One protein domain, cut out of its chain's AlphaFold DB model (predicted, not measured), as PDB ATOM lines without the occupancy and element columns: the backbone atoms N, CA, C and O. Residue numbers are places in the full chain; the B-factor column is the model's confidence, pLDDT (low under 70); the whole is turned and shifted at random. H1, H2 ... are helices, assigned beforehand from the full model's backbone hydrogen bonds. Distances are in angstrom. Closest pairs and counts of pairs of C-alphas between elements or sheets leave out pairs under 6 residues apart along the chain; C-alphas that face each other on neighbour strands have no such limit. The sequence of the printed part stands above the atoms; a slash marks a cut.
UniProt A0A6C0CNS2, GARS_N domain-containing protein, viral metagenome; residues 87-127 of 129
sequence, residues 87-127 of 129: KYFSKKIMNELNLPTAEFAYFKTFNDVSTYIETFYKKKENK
ATOM      1  N   LYS A  87     -48.167 -54.983  33.193       94.44
ATOM      2  CA  LYS A  87     -48.146 -53.604  33.708       94.44
ATOM      3  C   LYS A  87     -46.744 -52.994  33.644       94.44
ATOM      4  O   LYS A  87     -46.605 -51.847  33.237       94.44
ATOM      5  N   TYR A  88     -45.713 -53.773  33.987       94.62
ATOM      6  CA  TYR A  88     -44.318 -53.334  33.897       94.62
ATOM      7  C   TYR A  88     -43.920 -52.980  32.462       94.62
ATOM      8  O   TYR A  88     -43.440 -51.875  32.229       94.62
ATOM      9  N   PHE A  89     -44.148 -53.884  31.502       95.00
ATOM     10  CA  PHE A  89     -43.813 -53.635  30.097       95.00
ATOM     11  C   PHE A  89     -44.518 -52.378  29.578       95.00
ATOM     12  O   PHE A  89     -43.894 -51.517  28.968       95.00
ATOM     13  N   SER A  90     -45.799 -52.238  29.904       96.38
ATOM     14  CA  SER A  90     -46.627 -51.104  29.490       96.38
ATOM     15  C   SER A  90     -46.118 -49.782  30.049       96.38
ATOM     16  O   SER A  90     -45.944 -48.814  29.315       96.38
ATOM     17  N   LYS A  91     -45.830 -49.748  31.354       96.25
ATOM     18  CA  LYS A  91     -45.281 -48.576  32.043       96.25
ATOM     19  C   LYS A  91     -43.887 -48.206  31.547       96.25
ATOM     20  O   LYS A  91     -43.609 -47.025  31.366       96.25
ATOM     21  N   LYS A  92     -43.049 -49.204  31.256       95.25
ATOM     22  CA  LYS A  92     -41.729 -49.001  30.657       95.25
ATOM     23  C   LYS A  92     -41.830 -48.337  29.280       95.25
ATOM     24  O   LYS A  92     -41.188 -47.314  29.082       95.25
ATOM     25  N   ILE A  93     -42.667 -48.861  28.381       95.88
ATOM     26  CA  ILE A  93     -42.876 -48.282  27.041       95.88
ATOM     27  C   ILE A  93     -43.419 -46.851  27.133       95.88
ATOM     28  O   ILE A  93     -42.934 -45.968  26.434       95.88
ATOM     29  N   MET A  94     -44.393 -46.600  28.018       96.00
ATOM     30  CA  MET A  94     -44.916 -45.246  28.237       96.00
ATOM     31  C   MET A  94     -43.810 -44.279  28.673       96.00
ATOM     32  O   MET A  94     -43.709 -43.196  28.111       96.00
ATOM     33  N   ASN A  95     -42.947 -44.682  29.611       93.94
ATOM     34  CA  ASN A  95     -41.830 -43.856  30.065       93.94
ATOM     35  C   ASN A  95     -40.782 -43.619  28.962       93.94
ATOM     36  O   ASN A  95     -40.338 -42.494  28.780       93.94
ATOM     37  N   GLU A  96     -40.408 -44.656  28.203       95.06
ATOM     38  CA  GLU A  96     -39.459 -44.547  27.079       95.06
ATOM     39  C   GLU A  96     -39.964 -43.613  25.968       95.06
ATOM     40  O   GLU A  96     -39.168 -42.937  25.321       95.06
ATOM     41  N   LEU A  97     -41.282 -43.552  25.766       97.12
ATOM     42  CA  LEU A  97     -41.930 -42.694  24.771       97.12
ATOM     43  C   LEU A  97     -42.401 -41.343  25.334       97.12
ATOM     44  O   LEU A  97     -43.071 -40.599  24.622       97.12
ATOM     45  N   ASN A  98     -42.078 -41.017  26.591       96.06
ATOM     46  CA  ASN A  98     -42.546 -39.810  27.286       96.06
ATOM     47  C   ASN A  98     -44.083 -39.640  27.279       96.06
ATOM     48  O   ASN A  98     -44.599 -38.523  27.220       96.06
ATOM     49  N   LEU A  99     -44.831 -40.745  27.335       96.94
ATOM     50  CA  LEU A  99     -46.289 -40.732  27.442       96.94
ATOM     51  C   LEU A  99     -46.716 -40.510  28.904       96.94
ATOM     52  O   LEU A  99     -46.226 -41.218  29.792       96.94
ATOM     53  N   PRO A 100     -47.665 -39.592  29.178       95.81
ATOM     54  CA  PRO A 100     -48.154 -39.345  30.530       95.81
ATOM     55  C   PRO A 100     -48.699 -40.616  31.189       95.81
ATOM     56  O   PRO A 100     -49.581 -41.291  30.659       95.81
ATOM     57  N   THR A 101     -48.188 -40.944  32.374       94.00
ATOM     58  CA  THR A 101     -48.643 -42.095  33.154       94.00
ATOM     59  C   THR A 101     -48.353 -41.873  34.635       94.00
ATOM     60  O   THR A 101     -47.430 -41.142  34.982       94.00
ATOM     61  N   ALA A 102     -49.128 -42.500  35.525       92.31
ATOM     62  CA  ALA A 102     -48.846 -42.429  36.960       92.31
ATOM     63  C   ALA A 102     -47.441 -42.969  37.277       92.31
ATOM     64  O   ALA A 102     -47.043 -43.986  36.687       92.31
ATOM     65  N   GLU A 103     -46.751 -42.333  38.230       89.12
ATOM     66  CA  GLU A 103     -45.472 -42.810  38.761       89.12
ATOM     67  C   GLU A 103     -45.564 -44.294  39.124       89.12
ATOM     68  O   GLU A 103     -46.577 -44.779  39.638       89.12
ATOM     69  N   PHE A 104     -44.511 -45.039  38.808       91.06
ATOM     70  CA  PHE A 104     -44.459 -46.464  39.080       91.06
ATOM     71  C   PHE A 104     -43.041 -46.883  39.438       91.06
ATOM     72  O   PHE A 104     -42.060 -46.281  39.008       91.06
ATOM     73  N   ALA A 105     -42.957 -47.973  40.186       90.31
ATOM     74  CA  ALA A 105     -41.722 -48.677  40.450       90.31
ATOM     75  C   ALA A 105     -41.948 -50.175  40.219       90.31
ATOM     76  O   ALA A 105     -43.071 -50.678  40.327       90.31
ATOM     77  N   TYR A 106     -40.886 -50.880  39.846       91.56
ATOM     78  CA  TYR A 106     -40.892 -52.321  39.634       91.56
ATOM     79  C   TYR A 106     -39.835 -52.956  40.525       91.56
ATOM     80  O   TYR A 106     -38.688 -52.512  40.540       91.56
ATOM     81  N   PHE A 107     -40.227 -54.012  41.226       93.81
ATOM     82  CA  PHE A 107     -39.393 -54.693  42.207       93.81
ATOM     83  C   PHE A 107     -39.308 -56.173  41.865       93.81
ATOM     84  O   PHE A 107     -40.289 -56.773  41.419       93.81
ATOM     85  N   LYS A 108     -38.130 -56.761  42.077       93.38
ATOM     86  CA  LYS A 108     -37.918 -58.206  41.922       93.38
ATOM     87  C   LYS A 108     -37.962 -58.939  43.254       93.38
ATOM     88  O   LYS A 108     -38.239 -60.134  43.268       93.38
ATOM     89  N   THR A 109     -37.684 -58.240  44.351       95.25
ATOM     90  CA  THR A 109     -37.628 -58.828  45.687       95.25
ATOM     91  C   THR A 109     -38.537 -58.080  46.650       95.25
ATOM     92  O   THR A 109     -38.811 -56.892  46.481       95.25
ATOM     93  N   PHE A 110     -38.989 -58.783  47.687       95.31
ATOM     94  CA  PHE A 110     -39.750 -58.174  48.773       95.31
ATOM     95  C   PHE A 110     -38.937 -57.095  49.507       95.31
ATOM     96  O   PHE A 110     -39.482 -56.061  49.878       95.31
ATOM     97  N   ASN A 111     -37.623 -57.291  49.653       96.00
ATOM     98  CA  ASN A 111     -36.750 -56.338  50.337       96.00
ATOM     99  C   ASN A 111     -36.692 -54.973  49.626       96.00
ATOM    100  O   ASN A 111     -36.735 -53.927  50.280       96.00
ATOM    101  N   ASP A 112     -36.659 -54.975  48.288       94.56
ATOM    102  CA  ASP A 112     -36.690 -53.738  47.496       94.56
ATOM    103  C   ASP A 112     -38.015 -52.985  47.690       94.56
ATOM    104  O   ASP A 112     -38.030 -51.756  47.774       94.56
ATOM    105  N   VAL A 113     -39.127 -53.727  47.801       94.69
ATOM    106  CA  VAL A 113     -40.456 -53.160  48.069       94.69
ATOM    107  C   VAL A 113     -40.476 -52.475  49.433       94.69
ATOM    108  O   VAL A 113     -40.865 -51.312  49.509       94.69
ATOM    109  N   SER A 114     -40.036 -53.160  50.495       93.94
ATOM    110  CA  SER A 114     -40.014 -52.599  51.855       93.94
ATOM    111  C   SER A 114     -39.196 -51.310  51.914       93.94
ATOM    112  O   SER A 114     -39.692 -50.278  52.366       93.94
ATOM    113  N   THR A 115     -37.990 -51.335  51.338       93.75
ATOM    114  CA  THR A 115     -37.093 -50.169  51.283       93.75
ATOM    115  C   THR A 115     -37.736 -48.989  50.546       93.75
ATOM    116  O   THR A 115     -37.657 -47.836  50.986       93.75
ATOM    117  N   TYR A 116     -38.398 -49.262  49.418       92.06
ATOM    118  CA  TYR A 116     -39.078 -48.228  48.646       92.06
ATOM    119  C   TYR A 116     -40.256 -47.624  49.410       92.06
ATOM    120  O   TYR A 116     -40.387 -46.403  49.446       92.06
ATOM    121  N   ILE A 117     -41.093 -48.458  50.032       93.00
ATOM    122  CA  ILE A 117     -42.265 -48.010  50.791       93.00
ATOM    123  C   ILE A 117     -41.840 -47.117  51.963       93.00
ATOM    124  O   ILE A 117     -42.393 -46.030  52.126       93.00
ATOM    125  N   GLU A 118     -40.826 -47.519  52.732       91.50
ATOM    126  CA  GLU A 118     -40.288 -46.707  53.831       91.50
ATOM    127  C   GLU A 118     -39.788 -45.341  53.343       91.50
ATOM    128  O   GLU A 118     -40.095 -44.303  53.932       91.50
ATOM    129  N   THR A 119     -39.047 -45.326  52.232       88.31
ATOM    130  CA  THR A 119     -38.527 -44.087  51.639       88.31
ATOM    131  C   THR A 119     -39.656 -43.201  51.110       88.31
ATOM    132  O   THR A 119     -39.608 -41.977  51.250       88.31
ATOM    133  N   PHE A 120     -40.675 -43.806  50.498       87.00
ATOM    134  CA  PHE A 120     -41.828 -43.107  49.948       87.00
ATOM    135  C   PHE A 120     -42.632 -42.401  51.046       87.00
ATOM    136  O   PHE A 120     -42.932 -41.214  50.907       87.00
ATOM    137  N   TYR A 121     -42.924 -43.083  52.161       82.38
ATOM    138  CA  TYR A 121     -43.653 -42.479  53.281       82.38
ATOM    139  C   TYR A 121     -42.850 -41.377  53.982       82.38
ATOM    140  O   TYR A 121     -43.391 -40.290  54.179       82.38
ATOM    141  N   LYS A 122     -41.543 -41.571  54.222       83.88
ATOM    142  CA  LYS A 122     -40.670 -40.519  54.786       83.88
ATOM    143  C   LYS A 122     -40.623 -39.260  53.913       83.88
ATOM    144  O   LYS A 122     -40.677 -38.139  54.412       83.88
ATOM    145  N   LYS A 123     -40.544 -39.420  52.585       76.50
ATOM    146  CA  LYS A 123     -40.582 -38.290  51.637       76.50
ATOM    147  C   LYS A 123     -41.925 -37.565  51.638       76.50
ATOM    148  O   LYS A 123     -41.951 -36.360  51.402       76.50
ATOM    149  N   LYS A 124     -43.026 -38.288  51.855       74.38
ATOM    150  CA  LYS A 124     -44.367 -37.705  51.915       74.38
ATOM    151  C   LYS A 124     -44.569 -36.902  53.200       74.38
ATOM    152  O   LYS A 124     -45.080 -35.795  53.112       74.38
ATOM    153  N   GLU A 125     -44.117 -37.406  54.346       72.50
ATOM    154  CA  GLU A 125     -44.159 -36.683  55.629       72.50
ATOM    155  C   GLU A 125     -43.342 -35.384  55.579       72.50
ATOM    156  O   GLU A 125     -43.846 -34.326  55.942       72.50
ATOM    157  N   ASN A 126     -42.138 -35.425  55.002       64.00
ATOM    158  CA  ASN A 126     -41.280 -34.242  54.846       64.00
ATOM    159  C   ASN A 126     -41.766 -33.228  53.790       64.00
ATOM    160  O   ASN A 126     -41.155 -32.175  53.644       64.00
ATOM    161  N   LYS A 127     -42.819 -33.541  53.023       57.41
ATOM    162  CA  LYS A 127     -43.469 -32.626  52.063       57.41
ATOM    163  C   LYS A 127     -44.737 -31.965  52.625       57.41
ATOM    164  O   LYS A 127     -45.377 -31.206  51.901       57.41
TER     165      LYS A 127
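Overview. This is residues 87 to 127 of the 129 residues of the protein "GARS_N domain-containing protein" of viral metagenome (UniProt A0A6C0CNS2). The longest helix, H2, forms one side of an open, flat, N-shaped frame, and the shorter H1 forms the other side. Between them the long link of residues 97 to 109 folds back beyond the end of H1, crosses the gap and reaches the start of H2; residues 117 to 127 stick out. The printed part has 41 residues with two named helices, H1 then H2, and no named strand, and its class is all helix. It is loose, with a radius of gyration of the C-alphas of 12.5 A and spans of 30 by 27 by 12 A.

Along the chain. H2 is residues 110 to 125, 23.0 A from first to last C-alpha, beginning at C-alpha 110 (-39.750, -58.174, 48.773) and ending at C-alpha 125 (-44.159, -36.683, 55.629). H1 is residues 87 to 96, 14.2 A long, and begins at C-alpha 87 (-48.146, -53.604, 33.708).

Arrangement. H2 and H1 are apart, with no C-alpha of the one within 8 A of the other. They are joined by a long link of 13 residues, whose C-alphas lie 2 to 17 A from the mean of the C-alphas. Residues 117 to 127, of which 117 to 125 belong to H2, stand free. In H1 and H2 every O i to N i+4 pair is within hydrogen-bond range.

Size, cuts and confidence. The C-alphas of Phe 89 and Asn 126, the two farthest apart, are 31.5 A from each other. Without the stretch that stands free, 30 residues span 29 by 14 by 12 A. The printed part has no cut. Its mean pLDDT is 90.3, and residues 126 to 127 are under 70.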